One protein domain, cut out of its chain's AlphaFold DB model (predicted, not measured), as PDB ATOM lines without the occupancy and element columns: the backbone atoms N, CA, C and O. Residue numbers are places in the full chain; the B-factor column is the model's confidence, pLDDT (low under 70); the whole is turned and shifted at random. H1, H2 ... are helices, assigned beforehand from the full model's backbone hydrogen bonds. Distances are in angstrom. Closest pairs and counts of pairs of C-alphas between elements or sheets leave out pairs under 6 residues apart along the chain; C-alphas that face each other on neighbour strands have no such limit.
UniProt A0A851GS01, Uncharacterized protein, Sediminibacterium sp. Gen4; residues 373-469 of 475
ATOM      1  N   PHE A 373      55.671   3.492 199.056       86.19
ATOM      2  CA  PHE A 373      55.438   2.225 199.741       86.19
ATOM      3  C   PHE A 373      54.818   2.425 201.122       86.19
ATOM      4  O   PHE A 373      53.795   1.812 201.419       86.19
ATOM      5  N   TYR A 374      55.388   3.321 201.933       88.31
ATOM      6  CA  TYR A 374      54.879   3.611 203.274       88.31
ATOM      7  C   TYR A 374      53.451   4.171 203.224       88.31
ATOM      8  O   TYR A 374      52.556   3.705 203.931       88.31
ATOM      9  N   GLU A 375      53.212   5.134 202.331       87.19
ATOM     10  CA  GLU A 375      51.897   5.752 202.165       87.19
ATOM     11  C   GLU A 375      50.857   4.738 201.660       87.19
ATOM     12  O   GLU A 375      49.749   4.656 202.192       87.19
ATOM     13  N   GLY A 376      51.229   3.892 200.697       89.44
ATOM     14  CA  GLY A 376      50.385   2.812 200.190       89.44
ATOM     15  C   GLY A 376      50.071   1.747 201.239       89.44
ATOM     16  O   GLY A 376      48.923   1.311 201.342       89.44
ATOM     17  N   ALA A 377      51.057   1.367 202.055       89.81
ATOM     18  CA  ALA A 377      50.877   0.438 203.163       89.81
ATOM     19  C   ALA A 377      49.863   0.978 204.178       89.81
ATOM     20  O   ALA A 377      48.928   0.276 204.568       89.81
ATOM     21  N   ARG A 378      50.006   2.257 204.540       89.38
ATOM     22  CA  ARG A 378      49.103   2.945 205.459       89.38
ATOM     23  C   ARG A 378      47.678   2.996 204.918       89.38
ATOM     24  O   ARG A 378      46.753   2.632 205.634       89.38
ATOM     25  N   ILE A 379      47.497   3.360 203.648       88.75
ATOM     26  CA  ILE A 379      46.176   3.390 202.998       88.75
ATOM     27  C   ILE A 379      45.515   2.006 203.013       88.75
ATOM     28  O   ILE A 379      44.315   1.901 203.275       88.75
ATOM     29  N   ILE A 380      46.277   0.943 202.738       90.75
ATOM     30  CA  ILE A 380      45.760  -0.431 202.722       90.75
ATOM     31  C   ILE A 380      45.357  -0.897 204.122       90.75
ATOM     32  O   ILE A 380      44.303  -1.516 204.257       90.75
ATOM     33  N   VAL A 381      46.139  -0.569 205.153       89.75
ATOM     34  CA  VAL A 381      45.809  -0.886 206.551       89.75
ATOM     35  C   VAL A 381      44.639  -0.038 207.060       89.75
ATOM     36  O   VAL A 381      43.762  -0.558 207.739       89.75
ATOM     37  N   GLU A 382      44.542   1.238 206.697       86.25
ATOM     38  CA  GLU A 382      43.404   2.087 207.080       86.25
ATOM     39  C   GLU A 382      42.097   1.638 206.411       86.25
ATOM     40  O   GLU A 382      41.041   1.639 207.040       86.25
ATOM     41  N   CYS A 383      42.155   1.235 205.139       86.50
ATOM     42  CA  CYS A 383      40.975   0.794 204.392       86.50
ATOM     43  C   CYS A 383      40.667  -0.701 204.562       86.50
ATOM     44  O   CYS A 383      39.615  -1.141 204.111       86.50
ATOM     45  N   GLN A 384      41.582  -1.481 205.152       88.44
ATOM     46  CA  GLN A 384      41.501  -2.944 205.288       88.44
ATOM     47  C   GLN A 384      41.200  -3.671 203.959       88.44
ATOM     48  O   GLN A 384      40.529  -4.702 203.918       88.44
ATOM     49  N   MET A 385      41.702  -3.132 202.842       84.56
ATOM     50  CA  MET A 385      41.471  -3.660 201.493       84.56
ATOM     51  C   MET A 385      42.750  -3.613 200.648       84.56
ATOM     52  O   MET A 385      43.153  -2.551 200.177       84.56
ATOM     53  N   GLY A 386      43.364  -4.768 200.370       84.81
ATOM     54  CA  GLY A 386      44.554  -4.881 199.516       84.81
ATOM     55  C   GLY A 386      44.223  -4.906 198.020       84.81
ATOM     56  O   GLY A 386      44.438  -5.923 197.360       84.81
ATOM     57  N   SER A 387      43.655  -3.822 197.476       86.00
ATOM     58  CA  SER A 387      43.294  -3.720 196.049       86.00
ATOM     59  C   SER A 387      44.226  -2.799 195.259       86.00
ATOM     60  O   SER A 387      44.509  -1.673 195.668       86.00
ATOM     61  N   VAL A 388      44.613  -3.234 194.057       84.00
ATOM     62  CA  VAL A 388      45.398  -2.435 193.102       84.00
ATOM     63  C   VAL A 388      44.659  -1.144 192.722       84.00
ATOM     64  O   VAL A 388      45.256  -0.071 192.686       84.00
ATOM     65  N   THR A 389      43.343  -1.214 192.501       84.31
ATOM     66  CA  THR A 389      42.527  -0.044 192.130       84.31
ATOM     67  C   THR A 389      42.387   0.965 193.270       84.31
ATOM     68  O   THR A 389      42.250   2.162 193.014       84.31
ATOM     69  N   LEU A 390      42.463   0.516 194.529       87.12
ATOM     70  CA  LEU A 390      42.448   1.403 195.694       87.12
ATOM     71  C   LEU A 390      43.702   2.284 195.708       87.12
ATOM     72  O   LEU A 390      43.586   3.505 195.829       87.12
ATOM     73  N   LEU A 391      44.881   1.678 195.526       88.50
ATOM     74  CA  LEU A 391      46.145   2.413 195.477       88.50
ATOM     75  C   LEU A 391      46.218   3.357 194.275       88.50
ATOM     76  O   LEU A 391      46.641   4.496 194.442       88.50
ATOM     77  N   GLN A 392      45.745   2.940 193.095       81.06
ATOM     78  CA  GLN A 392      45.677   3.826 191.920       81.06
ATOM     79  C   GLN A 392      44.914   5.117 192.217       81.06
ATOM     80  O   GLN A 392      45.388   6.205 191.904       81.06
ATOM     81  N   ARG A 393      43.737   5.002 192.846       80.19
ATOM     82  CA  ARG A 393      42.867   6.150 193.129       80.19
ATOM     83  C   ARG A 393      43.410   7.029 194.247       80.19
ATOM     84  O   ARG A 393      43.328   8.249 194.148       80.19
ATOM     85  N   ARG A 394      43.943   6.424 195.313       85.44
ATOM     86  CA  ARG A 394      44.422   7.161 196.490       85.44
ATOM     87  C   ARG A 394      45.781   7.822 196.265       85.44
ATOM     88  O   ARG A 394      45.957   8.948 196.706       85.44
ATOM     89  N   LEU A 395      46.689   7.166 195.542       80.62
ATOM     90  CA  LEU A 395      48.040   7.673 195.273       80.62
ATOM     91  C   LEU A 395      48.189   8.323 193.888       80.62
ATOM     92  O   LEU A 395      49.257   8.833 193.571       80.62
ATOM     93  N   LYS A 396      47.139   8.310 193.050       83.19
ATOM     94  CA  LYS A 396      47.156   8.821 191.662       83.19
ATOM     95  C   LYS A 396      48.291   8.222 190.820       83.19
ATOM     96  O   LYS A 396      48.956   8.916 190.055       83.19
ATOM     97  N   ILE A 397      48.508   6.918 190.965       79.06
ATOM     98  CA  ILE A 397      49.562   6.171 190.268       79.06
ATOM     99  C   ILE A 397      48.986   5.249 189.191       79.06
ATOM    100  O   ILE A 397      47.865   4.755 189.308       79.06
ATOM    101  N   GLY A 398      49.777   4.979 188.150       71.25
ATOM    102  CA  GLY A 398      49.403   4.062 187.070       71.25
ATOM    103  C   GLY A 398      49.299   2.594 187.510       71.25
ATOM    104  O   GLY A 398      49.868   2.184 188.525       71.25
ATOM    105  N   LEU A 399      48.603   1.781 186.705       64.69
ATOM    106  CA  LEU A 399      48.304   0.370 186.997       64.69
ATOM    107  C   LEU A 399      49.543  -0.462 187.328       64.69
ATOM    108  O   LEU A 399      49.551  -1.160 188.337       64.69
ATOM    109  N   ASN A 400      50.603  -0.335 186.534       69.75
ATOM    110  CA  ASN A 400      51.823  -1.119 186.724       69.75
ATOM    111  C   ASN A 400      52.498  -0.818 188.071       69.75
ATOM    112  O   ASN A 400      52.930  -1.738 188.763       69.75
ATOM    113  N   ARG A 401      52.530   0.455 188.486       77.19
ATOM    114  CA  ARG A 401      53.124   0.871 189.765       77.19
ATOM    115  C   ARG A 401      52.280   0.418 190.956       77.19
ATOM    116  O   ARG A 401      52.825  -0.115 191.915       77.19
ATOM    117  N   ALA A 402      50.955   0.537 190.867       81.75
ATOM    118  CA  ALA A 402      50.051   0.033 191.900       81.75
ATOM    119  C   ALA A 402      50.163  -1.492 192.087       81.75
ATOM    120  O   ALA A 402      50.159  -1.975 193.218       81.75
ATOM    121  N   THR A 403      50.318  -2.250 190.997       82.69
ATOM    122  CA  THR A 403      50.544  -3.703 191.050       82.69
ATOM    123  C   THR A 403      51.879  -4.046 191.713       82.69
ATOM    124  O   THR A 403      51.926  -4.935 192.561       82.69
ATOM    125  N   ARG A 404      52.959  -3.317 191.385       82.81
ATOM    126  CA  ARG A 404      54.274  -3.488 192.031       82.81
ATOM    127  C   ARG A 404      54.209  -3.212 193.536       82.81
ATOM    128  O   ARG A 404      54.713  -4.021 194.308       82.81
ATOM    129  N   LEU A 405      53.535  -2.137 193.951       86.88
ATOM    130  CA  LEU A 405      53.328  -1.815 195.367       86.88
ATOM    131  C   LEU A 405      52.568  -2.923 196.102       86.88
ATOM    132  O   LEU A 405      53.006  -3.362 197.157       86.88
ATOM    133  N   ILE A 406      51.476  -3.426 195.525       87.69
ATOM    134  CA  ILE A 406      50.704  -4.545 196.091       87.69
ATOM    135  C   ILE A 406      51.582  -5.791 196.273       87.69
ATOM    136  O   ILE A 406      51.572  -6.391 197.344       87.69
ATOM    137  N   ASN A 407      52.393  -6.152 195.280       86.00
ATOM    138  CA  ASN A 407      53.295  -7.301 195.392       86.00
ATOM    139  C   ASN A 407      54.392  -7.081 196.451       86.00
ATOM    140  O   ASN A 407      54.731  -8.003 197.185       86.00
ATOM    141  N   LYS A 408      54.914  -5.856 196.592       85.25
ATOM    142  CA  LYS A 408      55.890  -5.532 197.644       85.25
ATOM    143  C   LYS A 408      55.283  -5.553 199.046       85.25
ATOM    144  O   LYS A 408      55.942  -5.971 199.991       85.25
ATOM    145  N   LEU A 409      54.025  -5.147 199.194       89.44
ATOM    146  CA  LEU A 409      53.305  -5.246 200.467       89.44
ATOM    147  C   LEU A 409      53.027  -6.703 200.860       89.44
ATOM    148  O   LEU A 409      52.958  -7.014 202.048       89.44
ATOM    149  N   GLU A 410      52.879  -7.599 199.881       87.06
ATOM    150  CA  GLU A 410      52.782  -9.046 200.109       87.06
ATOM    151  C   GLU A 410      54.122  -9.611 200.595       87.06
ATOM    152  O   GLU A 410      54.152 -10.337 201.586       87.06
ATOM    153  N   GLU A 411      55.230  -9.223 199.957       84.44
ATOM    154  CA  GLU A 411      56.592  -9.612 200.358       84.44
ATOM    155  C   GLU A 411      56.937  -9.139 201.780       84.44
ATOM    156  O   GLU A 411      57.516  -9.887 202.568       84.44
ATOM    157  N   ALA A 412      56.511  -7.925 202.141       84.19
ATOM    158  CA  ALA A 412      56.631  -7.391 203.495       84.19
ATOM    159  C   ALA A 412      55.689  -8.068 204.514       84.19
ATOM    160  O   ALA A 412      55.774  -7.793 205.709       84.19
ATOM    161  N   GLY A 413      54.783  -8.946 204.069       84.81
ATOM    162  CA  GLY A 413      53.835  -9.664 204.924       84.81
ATOM    163  C   GLY A 413      52.638  -8.834 205.399       84.81
ATOM    164  O   GLY A 413      51.883  -9.298 206.256       84.81
ATOM    165  N   ILE A 414      52.437  -7.632 204.846       87.31
ATOM    166  CA  ILE A 414      51.353  -6.706 205.216       87.31
ATOM    167  C   ILE A 414      50.012  -7.182 204.638       87.31
ATOM    168  O   ILE A 414      48.963  -7.057 205.277       87.31
ATOM    169  N   ILE A 415      50.045  -7.777 203.443       90.50
ATOM    170  CA  ILE A 415      48.883  -8.388 202.792       90.50
ATOM    171  C   ILE A 415      49.108  -9.883 202.541       90.50
ATOM    172  O   ILE A 415      50.236 -10.365 202.465       90.50
ATOM    173  N   GLY A 416      48.012 -10.628 202.451       85.56
ATOM    174  CA  GLY A 416      47.997 -12.051 202.141       85.56
ATOM    175  C   GLY A 416      48.222 -12.355 200.654       85.56
ATOM    176  O   GLY A 416      48.225 -11.443 199.819       85.56
ATOM    177  N   PRO A 417      48.382 -13.649 200.323       81.56
ATOM    178  CA  PRO A 417      48.620 -14.100 198.960       81.56
ATOM    179  C   PRO A 417      47.444 -13.795 198.029       81.56
ATOM    180  O   PRO A 417      46.311 -13.545 198.453       81.56
ATOM    181  N   ASN A 418      47.719 -13.810 196.727       77.31
ATOM    182  CA  ASN A 418      46.726 -13.482 195.713       77.31
ATOM    183  C   ASN A 418      45.573 -14.510 195.658       77.31
ATOM    184  O   ASN A 418      45.775 -15.653 195.254       77.31
ATOM    185  N   ASN A 419      44.349 -14.078 195.979       68.31
ATOM    186  CA  ASN A 419      43.133 -14.906 195.982       68.31
ATOM    187  C   ASN A 419      42.198 -14.573 194.796       68.31
ATOM    188  O   ASN A 419      40.986 -14.398 194.955       68.31
ATOM    189  N   GLY A 420      42.758 -14.476 193.585       71.31
ATOM    190  CA  GLY A 420      42.000 -14.250 192.347       71.31
ATOM    191  C   GLY A 420      41.559 -12.788 192.139       71.31
ATOM    192  O   GLY A 420      42.298 -11.879 192.502       71.31
ATOM    193  N   PRO A 421      40.382 -12.514 191.535       63.75
ATOM    194  CA  PRO A 421      39.954 -11.154 191.169       63.75
ATOM    195  C   PRO A 421      39.483 -10.293 192.357       63.75
ATOM    196  O   PRO A 421      39.053  -9.156 192.162       63.75
ATOM    197  N   LYS A 422      39.506 -10.829 193.583       73.12
ATOM    198  CA  LYS A 422      39.088 -10.121 194.800       73.12
ATOM    199  C   LYS A 422      40.271  -9.389 195.440       73.12
ATOM    200  O   LYS A 422      41.424  -9.760 195.241       73.12
ATOM    201  N   ALA A 423      39.973  -8.354 196.227       78.19
ATOM    202  CA  ALA A 423      40.983  -7.647 197.013       78.19
ATOM    203  C   ALA A 423      41.717  -8.618 197.954       78.19
ATOM    204  O   ALA A 423      41.095  -9.518 198.523       78.19
ATOM    205  N   ARG A 424      43.033  -8.431 198.106       86.69
ATOM    206  CA  ARG A 424      43.859  -9.264 198.987       86.69
ATOM    207  C   ARG A 424      43.536  -8.964 200.449       86.69
ATOM    208  O   ARG A 424      43.255  -7.818 200.808       86.69
ATOM    209  N   GLU A 425      43.579 -10.006 201.274       86.62
ATOM    210  CA  GLU A 425      43.349  -9.906 202.715       86.62
ATOM    211  C   GLU A 425      44.477  -9.104 203.372       86.62
ATOM    212  O   GLU A 425      45.652  -9.325 203.075       86.62
ATOM    213  N   VAL A 426      44.137  -8.164 204.250       89.88
ATOM    214  CA  VAL A 426      45.120  -7.361 204.987       89.88
ATOM    215  C   VAL A 426      45.421  -8.067 206.306       89.88
ATOM    216  O   VAL A 426      44.512  -8.341 207.084       89.88
ATOM    217  N   ARG A 427      46.693  -8.399 206.555       86.69
ATOM    218  CA  ARG A 427      47.115  -9.178 207.739       86.69
ATOM    219  C   ARG A 427      47.414  -8.295 208.951       86.69
ATOM    220  O   ARG A 427      47.574  -8.803 210.056       86.69
ATOM    221  N   VAL A 428      47.501  -6.984 208.735       85.56
ATOM    222  CA  VAL A 428      47.865  -5.980 209.736       85.56
ATOM    223  C   VAL A 428      46.647  -5.120 210.062       85.56
ATOM    224  O   VAL A 428      46.047  -4.507 209.181       85.56
ATOM    225  N   LEU A 429      46.279  -5.069 211.343       79.06
ATOM    226  CA  LEU A 429      45.043  -4.422 211.798       79.06
ATOM    227  C   LEU A 429      45.263  -3.009 212.352       79.06
ATOM    228  O   LEU A 429      44.320  -2.226 212.419       79.06
ATOM    229  N   THR A 430      46.488  -2.670 212.768       81.56
ATOM    230  CA  THR A 430      46.792  -1.380 213.404       81.56
ATOM    231  C   THR A 430      48.009  -0.707 212.782       81.56
ATOM    232  O   THR A 430      48.956  -1.370 212.364       81.56
ATOM    233  N   VAL A 431      47.998   0.628 212.758       77.06
ATOM    234  CA  VAL A 431      49.102   1.442 212.216       77.06
ATOM    235  C   VAL A 431      50.392   1.240 213.023       77.06
ATOM    236  O   VAL A 431      51.464   1.152 212.443       77.06
ATOM    237  N   ASN A 432      50.294   1.039 214.340       77.81
ATOM    238  CA  ASN A 432      51.468   0.784 215.185       77.81
ATOM    239  C   ASN A 432      52.161  -0.547 214.834       77.81
ATOM    240  O   ASN A 432      53.384  -0.614 214.795       77.81
ATOM    241  N   GLN A 433      51.392  -1.603 214.538       80.25
ATOM    242  CA  GLN A 433      51.949  -2.878 214.061       80.25
ATOM    243  C   GLN A 433      52.565  -2.740 212.664       80.25
ATOM    244  O   GLN A 433      53.546  -3.410 212.351       80.25
ATOM    245  N   LEU A 434      51.995  -1.875 211.822       83.06
ATOM    246  CA  LEU A 434      52.529  -1.603 210.493       83.06
ATOM    247  C   LEU A 434      53.923  -0.963 210.566       83.06
ATOM    248  O   LEU A 434      54.816  -1.384 209.836       83.06
ATOM    249  N   GLU A 435      54.122   0.014 211.451       83.00
ATOM    250  CA  GLU A 435      55.413   0.695 211.617       83.00
ATOM    251  C   GLU A 435      56.530  -0.273 212.033       83.00
ATOM    252  O   GLU A 435      57.607  -0.256 211.442       83.00
ATOM    253  N   GLU A 436      56.258  -1.184 212.971       82.25
ATOM    254  CA  GLU A 436      57.224  -2.200 213.416       82.25
ATOM    255  C   GLU A 436      57.605  -3.179 212.288       82.25
ATOM    256  O   GLU A 436      58.767  -3.566 212.142       82.25
ATOM    257  N   ILE A 437      56.639  -3.563 211.447       83.31
ATOM    258  CA  ILE A 437      56.875  -4.444 210.294       83.31
ATOM    259  C   ILE A 437      57.716  -3.734 209.229       83.31
ATOM    260  O   ILE A 437      58.629  -4.345 208.672       83.31
ATOM    261  N   ILE A 438      57.442  -2.454 208.962       82.69
ATOM    262  CA  ILE A 438      58.182  -1.668 207.970       82.69
ATOM    263  C   ILE A 438      59.636  -1.475 208.406       82.69
ATOM    264  O   ILE A 438      60.530  -1.723 207.600       82.69
ATOM    265  N   VAL A 439      59.893  -1.124 209.670       81.62
ATOM    266  CA  VAL A 439      61.263  -0.967 210.195       81.62
ATOM    267  C   VAL A 439      62.053  -2.271 210.063       81.62
ATOM    268  O   VAL A 439      63.153  -2.275 209.513       81.62
ATOM    269  N   ASN A 440      61.467  -3.402 210.461       80.62
ATOM    270  CA  ASN A 440      62.104  -4.715 210.321       80.62
ATOM    271  C   ASN A 440      62.344  -5.109 208.850       80.62
ATOM    272  O   ASN A 440      63.315  -5.799 208.531       80.62
ATOM    273  N   PHE A 441      61.450  -4.711 207.943       79.88
ATOM    274  CA  PHE A 441      61.591  -4.969 206.511       79.88
ATOM    275  C   PHE A 441      62.705  -4.112 205.891       79.88
ATOM    276  O   PHE A 441      63.541  -4.631 205.151       79.88
ATOM    277  N   GLU A 442      62.784  -2.834 206.259       77.19
ATOM    278  CA  GLU A 442      63.876  -1.938 205.869       77.19
ATOM    279  C   GLU A 442      65.231  -2.408 206.399       77.19
ATOM    280  O   GLU A 442      66.219  -2.375 205.667       77.19
ATOM    281  N   GLU A 443      65.300  -2.868 207.650       74.75
ATOM    282  CA  GLU A 443      66.525  -3.419 208.234       74.75
ATOM    283  C   GLU A 443      66.987  -4.680 207.505       74.75
ATOM    284  O   GLU A 443      68.178  -4.816 207.233       74.75
ATOM    285  N   LYS A 444      66.066  -5.566 207.104       72.00
ATOM    286  CA  LYS A 444      66.389  -6.734 206.264       72.00
ATOM    287  C   LYS A 444      66.944  -6.335 204.900       72.00
ATOM    288  O   LYS A 444      67.901  -6.950 204.434       72.00
ATOM    289  N   ILE A 445      66.379  -5.305 204.271       68.81
ATOM    290  CA  ILE A 445      66.876  -4.783 202.991       68.81
ATOM    291  C   ILE A 445      68.271  -4.166 203.174       68.81
ATOM    292  O   ILE A 445      69.183  -4.494 202.417       68.81
ATOM    293  N   LYS A 446      68.478  -3.366 204.228       64.38
ATOM    294  CA  LYS A 446      69.785  -2.777 204.576       64.38
ATOM    295  C   LYS A 446      70.839  -3.838 204.914       64.38
ATOM    296  O   LYS A 446      71.992  -3.678 204.530       64.38
ATOM    297  N   LEU A 447      70.464  -4.928 205.590       56.50
ATOM    298  CA  LEU A 447      71.343  -6.070 205.886       56.50
ATOM    299  C   LEU A 447      71.742  -6.841 204.625       56.50
ATOM    300  O   LEU A 447      72.897  -7.233 204.486       56.50
ATOM    301  N   ASN A 448      70.817  -7.027 203.683       54.47
ATOM    302  CA  ASN A 448      71.133  -7.638 202.391       54.47
ATOM    303  C   ASN A 448      72.062  -6.743 201.551       54.47
ATOM    304  O   ASN A 448      73.000  -7.247 200.932       54.47
ATOM    305  N   GLN A 449      71.871  -5.420 201.600       51.91
ATOM    306  CA  GLN A 449      72.756  -4.445 200.956       51.91
ATOM    307  C   GLN A 449      74.145  -4.392 201.614       51.91
ATOM    308  O   GLN A 449      75.158  -4.355 200.917       51.91
ATOM    309  N   SER A 450      74.224  -4.446 202.948       40.34
ATOM    310  CA  SER A 450      75.500  -4.431 203.672       40.34
ATOM    311  C   SER A 450      76.271  -5.743 203.539       40.34
ATOM    312  O   SER A 450      77.487  -5.696 203.414       40.34
ATOM    313  N   LEU A 451      75.605  -6.903 203.454       40.47
ATOM    314  CA  LEU A 451      76.233  -8.189 203.105       40.47
ATOM    315  C   LEU A 451      76.831  -8.183 201.691       40.47
ATOM    316  O   LEU A 451      77.856  -8.827 201.457       40.47
ATOM    317  N   HIS A 452      76.219  -7.455 200.754       41.47
ATOM    318  CA  HIS A 452      76.791  -7.210 199.431       41.47
ATOM    319  C   HIS A 452      77.992  -6.257 199.496       41.47
ATOM    320  O   HIS A 452      79.020  -6.544 198.890       41.47
ATOM    321  N   HIS A 453      77.907  -5.181 200.283       33.00
ATOM    322  CA  HIS A 453      79.000  -4.222 200.465       33.00
ATOM    323  C   HIS A 453      80.214  -4.829 201.192       33.00
ATOM    324  O   HIS A 453      81.339  -4.633 200.754       33.00
ATOM    325  N   PHE A 454      80.003  -5.642 202.233       30.09
ATOM    326  CA  PHE A 454      81.070  -6.320 202.981       30.09
ATOM    327  C   PHE A 454      81.828  -7.319 202.099       30.09
ATOM    328  O   PHE A 454      83.053  -7.357 202.115       30.09
ATOM    329  N   LYS A 455      81.109  -8.062 201.242       40.16
ATOM    330  CA  LYS A 455      81.729  -8.934 200.234       40.16
ATOM    331  C   LYS A 455      82.548  -8.146 199.212       40.16
ATOM    332  O   LYS A 455      83.559  -8.659 198.761       40.16
ATOM    333  N   ILE A 456      82.132  -6.932 198.852       37.16
ATOM    334  CA  ILE A 456      82.857  -6.059 197.915       37.16
ATOM    335  C   ILE A 456      84.101  -5.445 198.576       37.16
ATOM    336  O   ILE A 456      85.158  -5.422 197.954       37.16
ATOM    337  N   CYS A 457      84.024  -5.010 199.837       31.83
ATOM    338  CA  CYS A 457      85.175  -4.489 200.583       31.83
ATOM    339  C   CYS A 457      86.240  -5.568 200.836       31.83
ATOM    340  O   CYS A 457      87.405  -5.331 200.544       31.83
ATOM    341  N   ASP A 458      85.843  -6.786 201.228       35.53
ATOM    342  CA  ASP A 458      86.770  -7.924 201.368       35.53
ATOM    343  C   ASP A 458      87.447  -8.304 200.031       35.53
ATOM    344  O   ASP A 458      88.540  -8.880 200.012       35.53
ATOM    345  N   ILE A 459      86.798  -8.004 198.897       38.31
ATOM    346  CA  ILE A 459      87.344  -8.188 197.545       38.31
ATOM    347  C   ILE A 459      88.321  -7.060 197.189       38.31
ATOM    348  O   ILE A 459      89.366  -7.348 196.609       38.31
ATOM    349  N   LEU A 460      88.026  -5.809 197.554       36.88
ATOM    350  CA  LEU A 460      88.887  -4.647 197.307       36.88
ATOM    351  C   LEU A 460      90.156  -4.669 198.172       36.88
ATOM    352  O   LEU A 460      91.242  -4.448 197.640       36.88
ATOM    353  N   ASP A 461      90.049  -5.038 199.449       40.66
ATOM    354  CA  ASP A 461      91.199  -5.156 200.358       40.66
ATOM    355  C   ASP A 461      92.152  -6.276 199.901       40.66
ATOM    356  O   ASP A 461      93.373  -6.108 199.881       40.66
ATOM    357  N   LYS A 462      91.606  -7.399 199.408       39.91
ATOM    358  CA  LYS A 462      92.406  -8.457 198.764       39.91
ATOM    359  C   LYS A 462      92.968  -8.045 197.408       39.91
ATOM    360  O   LYS A 462      94.028  -8.531 197.020       39.91
ATOM    361  N   TRP A 463      92.282  -7.181 196.665       39.75
ATOM    362  CA  TRP A 463      92.774  -6.658 195.392       39.75
ATOM    363  C   TRP A 463      93.952  -5.691 195.597       39.75
ATOM    364  O   TRP A 463      94.928  -5.774 194.852       39.75
ATOM    365  N   GLU A 464      93.937  -4.861 196.646       41.56
ATOM    366  CA  GLU A 464      95.088  -4.032 197.042       41.56
ATOM    367  C   GLU A 464      96.289  -4.871 197.510       41.56
ATOM    368  O   GLU A 464      97.427  -4.590 197.124       41.56
ATOM    369  N   GLU A 465      96.048  -5.950 198.259       43.34
ATOM    370  CA  GLU A 465      97.086  -6.894 198.695       43.34
ATOM    371  C   GLU A 465      97.724  -7.648 197.504       43.34
ATOM    372  O   GLU A 465      98.925  -7.933 197.488       43.34
ATOM    373  N   ILE A 466      96.943  -7.920 196.451       40.12
ATOM    374  CA  ILE A 466      97.422  -8.525 195.198       40.12
ATOM    375  C   ILE A 466      98.183  -7.503 194.341       40.12
ATOM    376  O   ILE A 466      99.225  -7.842 193.778       40.12
ATOM    377  N   LYS A 467      97.725  -6.245 194.281       43.91
ATOM    378  CA  LYS A 467      98.394  -5.146 193.561       43.91
ATOM    379  C   LYS A 467      99.811  -4.884 194.084       43.91
ATOM    380  O   LYS A 467     100.705  -4.611 193.290       43.91
ATOM    381  N   GLN A 468     100.038  -5.025 195.392       45.72
ATOM    382  CA  GLN A 468     101.367  -4.887 196.008       45.72
ATOM    383  C   GLN A 468     102.329  -6.053 195.699       45.72
ATOM    384  O   GLN A 468     103.537  -5.898 195.861       45.72
ATOM    385  N   ASN A 469     101.816  -7.199 195.237       44.00
ATOM    386  CA  ASN A 469     102.590  -8.423 194.997       44.00
ATOM    387  C   ASN A 469     102.800  -8.755 193.505       44.00
ATOM    388  O   ASN A 469     103.381  -9.793 193.180       44.00
TER     389      ASN A 469
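AT A GLANCE: This is residues 373 to 469 of the 475 residues of an uncharacterized protein of Sediminibacterium sp. Gen4 (UniProt A0A851GS01). A small compact head of three short helices, H1, H2 and H3, set crosswise to one another, is joined to one very long helix, H4, whose first turns pack on H1 and whose residues 443 to 467 stick out as an arm, with residues 468 and 469 beyond it. A long looped stretch, residues 412 to 430, leads from H3 to the start of H4. The printed part has 97 residues with four named helices, in the order H1, H2, H3, H4, and no named strand; its class is all helix. It is only just extended, close to loose, with a radius of gyration of the C-alphas of 19.0 A, and spans 63 by 28 by 24 A, the arm making the length.

IN THESE COORDINATES: H1 is residues 373 to 383, 15.3 A from first to last C-alpha, and begins with C-alpha 373 at (55.438, 2.225, 199.741). H2 is residues 388 to 395, 10.7 A long. H3 is residues 399 to 411, 18.6 A long, and ends with C-alpha 411 at (56.592, -9.612, 200.358). H4 is residues 431 to 467, 53.1 A long, from C-alpha 431 at (49.102, 1.442, 212.216) to C-alpha 467 at (98.394, -5.146, 193.561).

HOW THE PARTS SIT: H1 is the hub and touches the three other helices. H1 and H2 touch, their closest C-alphas being those of Gly 376 and Leu 391, 6.4 A apart; at 72 degrees they are only just about perpendicular. H3 touches H1 with residues 405 to 409 alone, about perpendicular at 82 degrees; the closest C-alphas, of Phe 373 and Leu 405, are 6.3 A apart. H2 and H3 touch, about perpendicular at 75 degrees, and their closest C-alphas, of Val 388 and Ala 402, are 5.4 A apart. H4 touches H1 with residues 431 to 438 alone, at a shallow tilt of 19 degrees, opposite ways; the closest C-alphas, of Arg 378 and Val 431, are 6.9 A apart. H4 is apart from H2 and from H3. In H1, H2, H3 and H4 every O i to N i+4 pair is within hydrogen-bond range.

THE WHOLE: The C-alphas of Lys 422 and Asn 469 are the two farthest apart, at 63.5 A. Residues 443 to 469 stand free; the body without them has 70 residues, spans 28 by 24 by 19 A and has a radius of gyration of 10.9 A. The links H1 to H2 and H2 to H3 are tight, and the link H3 to H4, 19 residues, is long. The printed part has no cut. The mean pLDDT of the printed part is 72.4, and 29 residues are under 70: 399 to 400, 419, 421 and 445 to 469.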